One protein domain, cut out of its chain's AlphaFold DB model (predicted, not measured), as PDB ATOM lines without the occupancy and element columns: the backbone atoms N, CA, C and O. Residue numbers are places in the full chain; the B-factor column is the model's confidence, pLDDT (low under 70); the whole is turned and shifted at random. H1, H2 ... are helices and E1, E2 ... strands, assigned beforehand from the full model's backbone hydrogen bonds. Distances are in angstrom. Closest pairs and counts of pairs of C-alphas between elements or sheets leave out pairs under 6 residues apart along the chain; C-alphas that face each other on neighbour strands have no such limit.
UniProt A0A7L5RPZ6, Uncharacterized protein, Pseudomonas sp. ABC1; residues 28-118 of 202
ATOM      1  N   ARG A  28     257.513 169.371 226.857       94.06
ATOM      2  CA  ARG A  28     257.015 168.809 228.117       94.06
ATOM      3  C   ARG A  28     255.709 169.481 228.525       94.06
ATOM      4  O   ARG A  28     255.559 170.695 228.422       94.06
ATOM      5  N   LEU A  29     254.794 168.681 229.062       95.88
ATOM      6  CA  LEU A  29     253.637 169.190 229.794       95.88
ATOM      7  C   LEU A  29     254.130 169.938 231.037       95.88
ATOM      8  O   LEU A  29     255.039 169.459 231.721       95.88
ATOM      9  N   HIS A  30     253.555 171.107 231.309       94.50
ATOM     10  CA  HIS A  30     254.092 172.022 232.315       94.50
ATOM     11  C   HIS A  30     253.058 172.467 233.340       94.50
ATOM     12  O   HIS A  30     253.333 172.445 234.537       94.50
ATOM     13  N   SER A  31     251.869 172.857 232.884       95.44
ATOM     14  CA  SER A  31     250.858 173.456 233.747       95.44
ATOM     15  C   SER A  31     249.506 172.802 233.528       95.44
ATOM     16  O   SER A  31     249.093 172.601 232.389       95.44
ATOM     17  N   LEU A  32     248.828 172.483 234.627       96.25
ATOM     18  CA  LEU A  32     247.458 171.997 234.640       96.25
ATOM     19  C   LEU A  32     246.671 172.839 235.642       96.25
ATOM     20  O   LEU A  32     246.885 172.750 236.852       96.25
ATOM     21  N   ILE A  33     245.807 173.705 235.126       95.31
ATOM     22  CA  ILE A  33     245.083 174.703 235.914       95.31
ATOM     23  C   ILE A  33     243.597 174.426 235.801       95.31
ATOM     24  O   ILE A  33     243.074 174.319 234.698       95.31
ATOM     25  N   CYS A  34     242.920 174.357 236.941       94.75
ATOM     26  CA  CYS A  34     241.471 174.337 237.008       94.75
ATOM     27  C   CYS A  34     240.950 175.716 237.414       94.75
ATOM     28  O   CYS A  34     241.342 176.243 238.454       94.75
ATOM     29  N   THR A  35     240.080 176.297 236.598       92.88
ATOM     30  CA  THR A  35     239.343 177.528 236.890       92.88
ATOM     31  C   THR A  35     237.957 177.182 237.416       92.88
ATOM     32  O   THR A  35     237.381 176.140 237.097       92.88
ATOM     33  N   GLY A  36     237.416 178.056 238.253       90.38
ATOM     34  CA  GLY A  36     236.123 177.856 238.880       90.38
ATOM     35  C   GLY A  36     235.706 179.071 239.689       90.38
ATOM     36  O   GLY A  36     236.171 180.192 239.457       90.38
ATOM     37  N   ILE A  37     234.844 178.831 240.662       88.44
ATOM     38  CA  ILE A  37     234.401 179.838 241.621       88.44
ATOM     39  C   ILE A  37     234.645 179.346 243.040       88.44
ATOM     40  O   ILE A  37     234.624 178.147 243.313       88.44
ATOM     41  N   LEU A  38     234.878 180.281 243.948       88.50
ATOM     42  CA  LEU A  38     234.853 180.042 245.377       88.50
ATOM     43  C   LEU A  38     233.545 180.609 245.927       88.50
ATOM     44  O   LEU A  38     233.232 181.779 245.707       88.50
ATOM     45  N   VAL A  39     232.779 179.767 246.613       87.50
ATOM     46  CA  VAL A  39     231.527 180.134 247.277       87.50
ATOM     47  C   VAL A  39     231.789 180.180 248.774       87.50
ATOM     48  O   VAL A  39     232.057 179.139 249.373       87.50
ATOM     49  N   LYS A  40     231.723 181.368 249.376       85.00
ATOM     50  CA  LYS A  40     231.865 181.541 250.827       85.00
ATOM     51  C   LYS A  40     230.566 181.120 251.514       85.00
ATOM     52  O   LYS A  40     229.499 181.644 251.212       85.00
ATOM     53  N   THR A  41     230.654 180.128 252.392       81.88
ATOM     54  CA  THR A  41     229.542 179.483 253.104       81.88
ATOM     55  C   THR A  41     229.324 180.033 254.516       81.88
ATOM     56  O   THR A  41     228.400 179.602 255.197       81.88
ATOM     57  N   ASP A  42     230.176 180.947 254.983       80.25
ATOM     58  CA  ASP A  42     230.100 181.579 256.310       80.25
ATOM     59  C   ASP A  42     229.117 182.755 256.399       80.25
ATOM     60  O   ASP A  42     228.748 183.177 257.496       80.25
ATOM     61  N   THR A  43     228.697 183.300 255.259       76.38
ATOM     62  CA  THR A  43     227.941 184.551 255.165       76.38
ATOM     63  C   THR A  43     226.749 184.405 254.222       76.38
ATOM     64  O   THR A  43     226.826 183.735 253.195       76.38
ATOM     65  N   VAL A  44     225.620 185.036 254.570       76.69
ATOM     66  CA  VAL A  44     224.411 185.080 253.730       76.69
ATOM     67  C   VAL A  44     224.133 186.537 253.335       76.69
ATOM     68  O   VAL A  44     224.002 187.374 254.230       76.69
ATOM     69  N   PRO A  45     224.012 186.860 252.030       78.75
ATOM     70  CA  PRO A  45     224.085 185.956 250.873       78.75
ATOM     71  C   PRO A  45     225.516 185.481 250.593       78.75
ATOM     72  O   PRO A  45     226.435 186.283 250.697       78.75
ATOM     73  N   HIS A  46     225.673 184.215 250.187       79.88
ATOM     74  CA  HIS A  46     226.964 183.570 249.916       79.88
ATOM     75  C   HIS A  46     227.773 184.324 248.848       79.88
ATOM     76  O   HIS A  46     227.399 184.293 247.668       79.88
ATOM     77  N   PRO A  47     228.877 184.998 249.212       82.62
ATOM     78  CA  PRO A  47     229.743 185.647 248.239       82.62
ATOM     79  C   PRO A  47     230.340 184.633 247.257       82.62
ATOM     80  O   PRO A  47     230.832 183.579 247.662       82.62
ATOM     81  N   ILE A  48     230.331 184.981 245.967       83.69
ATOM     82  CA  ILE A  48     230.930 184.186 244.890       83.69
ATOM     83  C   ILE A  48     232.085 184.979 244.287       83.69
ATOM     84  O   ILE A  48     231.890 186.101 243.812       83.69
ATOM     85  N   GLU A  49     233.277 184.388 244.270       84.81
ATOM     86  CA  GLU A  49     234.465 184.992 243.669       84.81
ATOM     87  C   GLU A  49     235.140 184.046 242.661       84.81
ATOM     88  O   GLU A  49     235.144 182.831 242.856       84.81
ATOM     89  N   PRO A  50     235.701 184.565 241.554       85.25
ATOM     90  CA  PRO A  50     236.489 183.754 240.634       85.25
ATOM     91  C   PRO A  50     237.710 183.156 241.335       85.25
ATOM     92  O   PRO A  50     238.418 183.860 242.052       85.25
ATOM     93  N   ALA A  51     237.994 181.883 241.076       88.75
ATOM     94  CA  ALA A  51     239.118 181.184 241.682       88.75
ATOM     95  C   ALA A  51     239.794 180.231 240.693       88.75
ATOM     96  O   ALA A  51     239.222 179.823 239.679       88.75
ATOM     97  N   TRP A  52     241.032 179.851 240.999       90.62
ATOM     98  CA  TRP A  52     241.758 178.828 240.259       90.62
ATOM     99  C   TRP A  52     242.589 177.959 241.198       90.62
ATOM    100  O   TRP A  52     243.011 178.386 242.272       90.62
ATOM    101  N   ARG A  53     242.852 176.726 240.768       90.75
ATOM    102  CA  ARG A  53     243.724 175.777 241.455       90.75
ATOM    103  C   ARG A  53     244.716 175.174 240.475       90.75
ATOM    104  O   ARG A  53     244.364 174.806 239.358       90.75
ATOM    105  N   ASN A  54     245.960 175.045 240.922       93.12
ATOM    106  CA  ASN A  54     246.967 174.274 240.206       93.12
ATOM    107  C   ASN A  54     246.798 172.798 240.565       93.12
ATOM    108  O   ASN A  54     246.886 172.429 241.737       93.12
ATOM    109  N   ILE A  55     246.584 171.952 239.562       92.94
ATOM    110  CA  ILE A  55     246.602 170.502 239.729       92.94
ATOM    111  C   ILE A  55     248.041 170.056 239.492       92.94
ATOM    112  O   ILE A  55     248.582 170.183 238.394       92.94
ATOM    113  N   ALA A  56     248.694 169.555 240.539       92.31
ATOM    114  CA  ALA A  56     250.067 169.087 240.423       92.31
ATOM    115  C   ALA A  56     250.154 167.945 239.400       92.31
ATOM    116  O   ALA A  56     249.459 166.939 239.535       92.31
ATOM    117  N   LEU A  57     251.063 168.066 238.426       89.12
ATOM    118  CA  LEU A  57     251.278 167.026 237.415       89.12
ATOM    119  C   LEU A  57     251.822 165.723 238.016       89.12
ATOM    120  O   LEU A  57     251.710 164.685 237.386       89.12
ATOM    121  N   ARG A  58     252.409 165.738 239.223       88.62
ATOM    122  CA  ARG A  58     252.870 164.530 239.951       88.62
ATOM    123  C   ARG A  58     253.721 163.570 239.097       88.62
ATOM    124  O   ARG A  58     253.661 162.358 239.260       88.62
ATOM    125  N   GLY A  59     254.519 164.113 238.178       85.88
ATOM    126  CA  GLY A  59     255.350 163.323 237.266       85.88
ATOM    127  C   GLY A  59     254.642 162.805 236.010       85.88
ATOM    128  O   GLY A  59     255.306 162.142 235.218       85.88
ATOM    129  N   ALA A  60     253.363 163.134 235.791       89.31
ATOM    130  CA  ALA A  60     252.645 162.924 234.537       89.31
ATOM    131  C   ALA A  60     253.426 163.526 233.367       89.31
ATOM    132  O   ALA A  60     253.824 164.693 233.395       89.31
ATOM    133  N   ARG A  61     253.662 162.709 232.337       88.94
ATOM    134  CA  ARG A  61     254.403 163.125 231.131       88.94
ATOM    135  C   ARG A  61     253.582 162.985 229.863       88.94
ATOM    136  O   ARG A  61     254.021 163.445 228.812       88.94
ATOM    137  N   ARG A  62     252.430 162.325 229.955       94.31
ATOM    138  CA  ARG A  62     251.528 162.069 228.841       94.31
ATOM    139  C   ARG A  62     250.187 162.743 229.084       94.31
ATOM    140  O   ARG A  62     249.786 162.950 230.226       94.31
ATOM    141  N   ILE A  63     249.485 163.040 227.995       96.19
ATOM    142  CA  ILE A  63     248.152 163.651 228.054       96.19
ATOM    143  C   ILE A  63     247.188 162.726 228.809       96.19
ATOM    144  O   ILE A  63     246.377 163.203 229.590       96.19
ATOM    145  N   GLU A  64     247.309 161.409 228.631       95.62
ATOM    146  CA  GLU A  64     246.491 160.411 229.323       95.62
ATOM    147  C   GLU A  64     246.631 160.494 230.844       95.62
ATOM    148  O   GLU A  64     245.615 160.518 231.534       95.62
ATOM    149  N   ASP A  65     247.867 160.603 231.342       95.06
ATOM    150  CA  ASP A  65     248.152 160.722 232.774       95.06
ATOM    151  C   ASP A  65     247.515 162.004 233.339       95.06
ATOM    152  O   ASP A  65     246.939 162.010 234.424       95.06
ATOM    153  N   CYS A  66     247.589 163.105 232.583       96.06
ATOM    154  CA  CYS A  66     246.952 164.363 232.959       96.06
ATOM    155  C   CYS A  66     245.426 164.253 232.964       96.06
ATOM    156  O   CYS A  66     244.799 164.783 233.874       96.06
ATOM    157  N   ILE A  67     244.829 163.558 231.991       95.56
ATOM    158  CA  ILE A  67     243.384 163.307 231.969       95.56
ATOM    159  C   ILE A  67     242.963 162.554 233.234       95.56
ATOM    160  O   ILE A  67     242.020 162.983 233.894       95.56
ATOM    161  N   ASP A  68     243.687 161.497 233.613       94.38
ATOM    162  CA  ASP A  68     243.399 160.735 234.835       94.38
ATOM    163  C   ASP A  68     243.497 161.606 236.096       94.38
ATOM    164  O   ASP A  68     242.629 161.535 236.968       94.38
ATOM    165  N   LEU A  69     244.508 162.479 236.177       95.06
ATOM    166  CA  LEU A  69     244.652 163.425 237.287       95.06
ATOM    167  C   LEU A  69     243.480 164.408 237.378       95.06
ATOM    168  O   LEU A  69     243.014 164.690 238.481       95.06
ATOM    169  N   VAL A  70     242.998 164.930 236.247       94.31
ATOM    170  CA  VAL A  70     241.841 165.840 236.233       94.31
ATOM    171  C   VAL A  70     240.558 165.099 236.586       94.31
ATOM    172  O   VAL A  70     239.774 165.606 237.379       94.31
ATOM    173  N   GLU A  71     240.323 163.916 236.023       92.88
ATOM    174  CA  GLU A  71     239.114 163.132 236.304       92.88
ATOM    175  C   GLU A  71     239.055 162.692 237.776       92.88
ATOM    176  O   GLU A  71     237.979 162.635 238.374       92.88
ATOM    177  N   GLU A  72     240.201 162.406 238.395       92.56
ATOM    178  CA  GLU A  72     240.302 162.201 239.842       92.56
ATOM    179  C   GLU A  72     240.033 163.497 240.620       92.56
ATOM    180  O   GLU A  72     239.218 163.497 241.540       92.56
ATOM    181  N   PHE A  73     240.650 164.614 240.226       91.62
ATOM    182  CA  PHE A  73     240.421 165.916 240.855       91.62
ATOM    183  C   PHE A  73     238.941 166.335 240.810       91.62
ATOM    184  O   PHE A  73     238.387 166.740 241.829       91.62
ATOM    185  N   ALA A  74     238.279 166.186 239.659       90.69
ATOM    186  CA  ALA A  74     236.866 166.510 239.484       90.69
ATOM    187  C   ALA A  74     235.972 165.670 240.411       90.69
ATOM    188  O   ALA A  74     235.057 166.206 241.035       90.69
ATOM    189  N   ARG A  75     236.264 164.370 240.565       89.94
ATOM    190  CA  ARG A  75     235.560 163.506 241.528       89.94
ATOM    191  C   ARG A  75     235.780 163.967 242.967       89.94
ATOM    192  O   ARG A  75     234.807 164.131 243.697       89.94
ATOM    193  N   GLN A  76     237.025 164.262 243.344       87.56
ATOM    194  CA  GLN A  76     237.367 164.738 244.689       87.56
ATOM    195  C   GLN A  76     236.679 166.058 245.043       87.56
ATOM    196  O   GLN A  76     236.200 166.195 246.163       87.56
ATOM    197  N   CYS A  77     236.568 167.004 244.105       83.75
ATOM    198  CA  CYS A  77     235.851 168.260 244.340       83.75
ATOM    199  C   CYS A  77     234.380 168.052 244.729       83.75
ATOM    200  O   CYS A  77     233.841 168.856 245.486       83.75
ATOM    201  N   VAL A  78     233.741 166.986 244.234       78.88
ATOM    202  CA  VAL A  78     232.346 166.658 244.560       78.88
ATOM    203  C   VAL A  78     232.242 165.791 245.814       78.88
ATOM    204  O   VAL A  78     231.358 166.014 246.635       78.88
ATOM    205  N   ASP A  79     233.114 164.792 245.959       78.06
ATOM    206  CA  ASP A  79     233.074 163.838 247.077       78.06
ATOM    207  C   ASP A  79     233.567 164.433 248.394       78.06
ATOM    208  O   ASP A  79     233.089 164.076 249.470       78.06
ATOM    209  N   GLN A  80     234.544 165.327 248.311       69.62
ATOM    210  CA  GLN A  80     235.195 165.961 249.445       69.62
ATOM    211  C   GLN A  80     235.403 167.438 249.111       69.62
ATOM    212  O   GLN A  80     236.537 167.859 248.850       69.62
ATOM    213  N   PRO A  81     234.320 168.244 249.087       65.50
ATOM    214  CA  PRO A  81     234.455 169.678 248.918       65.50
ATOM    215  C   PRO A  81     235.363 170.177 250.037       65.50
ATOM    216  O   PRO A  81     235.033 170.082 251.219       65.50
ATOM    217  N   GLN A  82     236.561 170.629 249.664       59.94
ATOM    218  CA  GLN A  82     237.539 171.118 250.622       59.94
ATOM    219  C   GLN A  82     236.987 172.412 251.218       59.94
ATOM    220  O   GLN A  82     237.194 173.478 250.640       59.94
ATOM    221  N   LEU A  83     236.276 172.299 252.344       59.50
ATOM    222  CA  LEU A  83     235.910 173.412 253.216       59.50
ATOM    223  C   LEU A  83     237.194 173.937 253.865       59.50
ATOM    224  O   LEU A  83     237.494 173.680 255.026       59.50
ATOM    225  N   THR A  84     238.004 174.635 253.084       56.53
ATOM    226  CA  THR A  84     239.023 175.519 253.640       56.53
ATOM    227  C   THR A  84     238.308 176.814 253.988       56.53
ATOM    228  O   THR A  84     237.705 177.420 253.103       56.53
ATOM    229  N   ASP A  85     238.313 177.189 255.267       60.00
ATOM    230  CA  ASP A  85     237.825 178.483 255.760       60.00
ATOM    231  C   ASP A  85     236.392 178.823 255.319       60.00
ATOM    232  O   ASP A  85     236.134 179.871 254.729       60.00
ATOM    233  N   ALA A  86     235.461 177.889 255.558       72.25
ATOM    234  CA  ALA A  86     234.042 178.040 255.224       72.25
ATOM    235  C   ALA A  86     233.812 178.491 253.771       72.25
ATOM    236  O   ALA A  86     232.986 179.354 253.499       72.25
ATOM    237  N   SER A  87     234.576 177.935 252.832       80.94
ATOM    238  CA  SER A  87     234.448 178.222 251.408       80.94
ATOM    239  C   SER A  87     234.508 176.934 250.593       80.94
ATOM    240  O   SER A  87     235.273 176.025 250.912       80.94
ATOM    241  N   VAL A  88     233.719 176.851 249.523       86.38
ATOM    242  CA  VAL A  88     233.671 175.695 248.619       86.38
ATOM    243  C   VAL A  88     234.160 176.109 247.240       86.38
ATOM    244  O   VAL A  88     233.620 177.030 246.630       86.38
ATOM    245  N   PHE A  89     235.186 175.422 246.735       86.62
ATOM    246  CA  PHE A  89     235.646 175.598 245.359       86.62
ATOM    247  C   PHE A  89     234.805 174.742 244.412       86.62
ATOM    248  O   PHE A  89     234.813 173.515 244.514       86.62
ATOM    249  N   VAL A  90     234.122 175.391 243.475       88.31
ATOM    250  CA  VAL A  90     233.336 174.746 242.423       88.31
ATOM    251  C   VAL A  90     234.130 174.827 241.114       88.31
ATOM    252  O   VAL A  90     234.276 175.922 240.562       88.31
ATOM    253  N   PRO A  91     234.696 173.708 240.629       91.00
ATOM    254  CA  PRO A  91     235.476 173.688 239.395       91.00
ATOM    255  C   PRO A  91     234.577 173.830 238.160       91.00
ATOM    256  O   PRO A  91     233.516 173.213 238.101       91.00
ATOM    257  N   HIS A  92     235.019 174.587 237.153       92.25
ATOM    258  CA  HIS A  92     234.284 174.802 235.898       92.25
ATOM    259  C   HIS A  92     235.065 174.354 234.665       92.25
ATOM    260  O   HIS A  92     234.524 173.636 233.832       92.25
ATOM    261  N   PHE A  93     236.330 174.750 234.537       95.19
ATOM    262  CA  PHE A  93     237.161 174.389 233.389       95.19
ATOM    263  C   PHE A  93     238.543 173.952 233.834       95.19
ATOM    264  O   PHE A  93     239.028 174.303 234.909       95.19
ATOM    265  N   VAL A  94     239.193 173.170 232.984       96.75
ATOM    266  CA  VAL A  94     240.591 172.803 233.129       96.75
ATOM    267  C   VAL A  94     241.353 173.133 231.856       96.75
ATOM    268  O   VAL A  94     240.844 172.971 230.745       96.75
ATOM    269  N   GLU A  95     242.592 173.571 232.020       97.38
ATOM    270  CA  GLU A  95     243.518 173.874 230.942       97.38
ATOM    271  C   GLU A  95     244.855 173.175 231.202       97.38
ATOM    272  O   GLU A  95     245.484 173.381 232.243       97.38
ATOM    273  N   LEU A  96     245.278 172.345 230.249       97.75
ATOM    274  CA  LEU A  96     246.604 171.742 230.193       97.75
ATOM    275  C   LEU A  96     247.446 172.504 229.172       97.75
ATOM    276  O   LEU A  96     247.051 172.618 228.008       97.75
ATOM    277  N   SER A  97     248.631 172.938 229.592       97.00
ATOM    278  CA  SER A  97     249.577 173.671 228.753       97.00
ATOM    279  C   SER A  97     250.986 173.086 228.833       97.00
ATOM    280  O   SER A  97     251.400 172.530 229.860       97.00
ATOM    281  N   ASP A  98     251.726 173.211 227.734       96.25
ATOM    282  CA  ASP A  98     253.132 172.817 227.652       96.25
ATOM    283  C   ASP A  98     254.069 173.873 228.267       96.25
ATOM    284  O   ASP A  98     253.633 174.929 228.735       96.25
ATOM    285  N   GLU A  99     255.366 173.573 228.300       94.50
ATOM    286  CA  GLU A  99     256.406 174.457 228.849       94.50
ATOM    287  C   GLU A  99     256.569 175.784 228.091       94.50
ATOM    288  O   GLU A  99     257.041 176.761 228.668       94.50
ATOM    289  N   ASP A 100     256.101 175.856 226.844       95.06
ATOM    290  CA  ASP A 100     256.065 177.083 226.043       95.06
ATOM    291  C   ASP A 100     254.763 177.885 226.250       95.06
ATOM    292  O   ASP A 100     254.564 178.939 225.626       95.06
ATOM    293  N   GLY A 101     253.869 177.400 227.122       93.88
ATOM    294  CA  GLY A 101     252.555 177.974 227.395       93.88
ATOM    295  C   GLY A 101     251.530 177.712 226.291       93.88
ATOM    296  O   GLY A 101     250.511 178.404 226.232       93.88
ATOM    297  N   ARG A 102     251.785 176.753 225.395       96.00
ATOM    298  CA  ARG A 102     250.841 176.365 224.344       96.00
ATOM    299  C   ARG A 102     249.733 175.515 224.939       96.00
ATOM    300  O   ARG A 102     249.995 174.606 225.724       96.00
ATOM    301  N   LEU A 103     248.502 175.779 224.511       97.00
ATOM    302  CA  LEU A 103     247.350 174.984 224.911       97.00
ATOM    303  C   LEU A 103     247.473 173.565 224.344       97.00
ATOM    304  O   LEU A 103     247.515 173.391 223.124       97.00
ATOM    305  N   VAL A 104     247.474 172.571 225.228       97.75
ATOM    306  CA  VAL A 104     247.519 171.142 224.889       97.75
ATOM    307  C   VAL A 104     246.120 170.540 224.907       97.75
ATOM    308  O   VAL A 104     245.744 169.816 223.988       97.75
ATOM    309  N   LEU A 105     245.347 170.826 225.956       97.19
ATOM    310  CA  LEU A 105     244.009 170.277 226.148       97.19
ATOM    311  C   LEU A 105     243.176 171.199 227.039       97.19
ATOM    312  O   LEU A 105     243.708 171.846 227.939       97.19
ATOM    313  N   CYS A 106     241.868 171.231 226.815       97.75
ATOM    314  CA  CYS A 106     240.919 171.934 227.668       97.75
ATOM    315  C   CYS A 106     239.674 171.069 227.866       97.75
ATOM    316  O   CYS A 106     239.296 170.319 226.964       97.75
ATOM    317  N   GLY A 107     239.051 171.155 229.035       97.06
ATOM    318  CA  GLY A 107     237.820 170.435 229.339       97.06
ATOM    319  C   GLY A 107     236.930 171.225 230.280       97.06
ATOM    320  O   GLY A 107     237.426 171.989 231.107       97.06
ATOM    321  N   GLN A 108     235.624 171.035 230.146       95.88
ATOM    322  CA  GLN A 108     234.629 171.545 231.076       95.88
ATOM    323  C   GLN A 108     234.373 170.496 232.156       95.88
ATOM    324  O   GLN A 108     234.223 169.314 231.861       95.88
ATOM    325  N   ILE A 109     234.324 170.908 233.414       93.38
ATOM    326  CA  ILE A 109     234.009 170.031 234.536       93.38
ATOM    327  C   ILE A 109     232.506 170.129 234.788       93.38
ATOM    328  O   ILE A 109     231.981 171.176 235.155       93.38
ATOM    329  N   LEU A 110     231.812 169.016 234.565       87.38
ATOM    330  CA  LEU A 110     230.379 168.866 234.767       87.38
ATOM    331  C   LEU A 110     230.167 167.876 235.912       87.38
ATOM    332  O   LEU A 110     230.226 166.658 235.724       87.38
ATOM    333  N   ASN A 111     229.916 168.390 237.115       81.62
ATOM    334  CA  ASN A 111     229.793 167.577 238.327       81.62
ATOM    335  C   ASN A 111     231.061 166.717 238.551       81.62
ATOM    336  O   ASN A 111     232.112 167.248 238.891       81.62
ATOM    337  N   ARG A 112     230.979 165.398 238.336       82.44
ATOM    338  CA  ARG A 112     232.070 164.426 238.555       82.44
ATOM    339  C   ARG A 112     232.824 164.043 237.283       82.44
ATOM    340  O   ARG A 112     233.725 163.211 237.340       82.44
ATOM    341  N   VAL A 113     232.407 164.567 236.133       89.38
ATOM    342  CA  VAL A 113     232.956 164.200 234.825       89.38
ATOM    343  C   VAL A 113     233.561 165.408 234.139       89.38
ATOM    344  O   VAL A 113     233.143 166.542 234.354       89.38
ATOM    345  N   VAL A 114     234.550 165.143 233.295       94.06
ATOM    346  CA  VAL A 114     235.172 166.157 232.451       94.06
ATOM    347  C   VAL A 114     234.675 165.944 231.029       94.06
ATOM    348  O   VAL A 114     234.885 164.876 230.451       94.06
ATOM    349  N   ASP A 115     234.008 166.947 230.477       95.06
ATOM    350  CA  ASP A 115     233.695 167.025 229.058       95.06
ATOM    351  C   ASP A 115     234.861 167.700 228.328       95.06
ATOM    352  O   ASP A 115     235.049 168.920 228.361       95.06
ATOM    353  N   TRP A 116     235.728 166.879 227.742       96.25
ATOM    354  CA  TRP A 116     236.926 167.355 227.059       96.25
ATOM    355  C   TRP A 116     236.570 168.029 225.737       96.25
ATOM    356  O   TRP A 116     235.935 167.433 224.871       96.25
ATOM    357  N   CYS A 117     237.064 169.250 225.537       96.12
ATOM    358  CA  CYS A 117     236.836 170.013 224.319       96.12
ATOM    359  C   CYS A 117     237.595 169.358 223.150       96.12
ATOM    360  O   CYS A 117     238.830 169.379 223.143       96.12
ATOM    361  N   PRO A 118     236.911 168.795 222.134       95.56
ATOM    362  CA  PRO A 118     237.591 168.136 221.030       95.56
ATOM    363  C   PRO A 118     238.378 169.174 220.210       95.56
ATOM    364  O   PRO A 118     237.772 170.145 219.726       95.56
TER     365      PRO A 118
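Overview. This is residues 28 to 118 of the 202 residues of an uncharacterized protein of Pseudomonas sp. ABC1 (UniProt A0A7L5RPZ6). One helix, H1, packs on one face of a strongly twisted five-stranded sheet, whose other face is bare. The 91 printed residues run E1 E2 H1 E3 E4 E5; the antiparallel sheet's order is E2 E1 E3 E4 E5. The class is mixed; the whole is compact, radius of gyration of the C-alphas 13.8 A, yet elongated, 44 by 25 by 24 A.

Arrangement. Start at E1, residues 29 to 40, a hairpin with E2, residues 48 to 54; N 36 and O 51, 2.9 A, are within hydrogen-bond range. H1, residues 63 to 79, has 12 of 13 O i to N i+4 pairs within range. E3, residues 87 to 98, neighbours E1, with N 33 and O 95 at 2.9 A. E2, H1 and E3 form a split strand-helix-strand unit, E1 between its strands, with a right-handed crossover. E3, E4 (residues 103 to 110) and E5 (residues 113 to 116) form a meander, successive antiparallel neighbours: N 94 and O 107, 2.8 A; N 108 and O 115, 2.8 A. H1 is on the sheet; its closest C-alphas to E5 are Glu 71 and Val 114, 6.3 A.

Along the chain. Find C-alpha 29 at (253.637, 169.190, 229.794), where E1 begins its 32.7 A. H1 spans 24.3 A; E3, 30.7 A, bends by 65 degrees at residue 92. E5 ends at C-alpha 116, (236.926, 167.355, 227.059).

Size, cuts and confidence. The farthest C-alphas, Arg 28 and Val 44, are 44.5 A apart. The printed part has no cut and no long link; pLDDT is under 70 at residues 80 to 85.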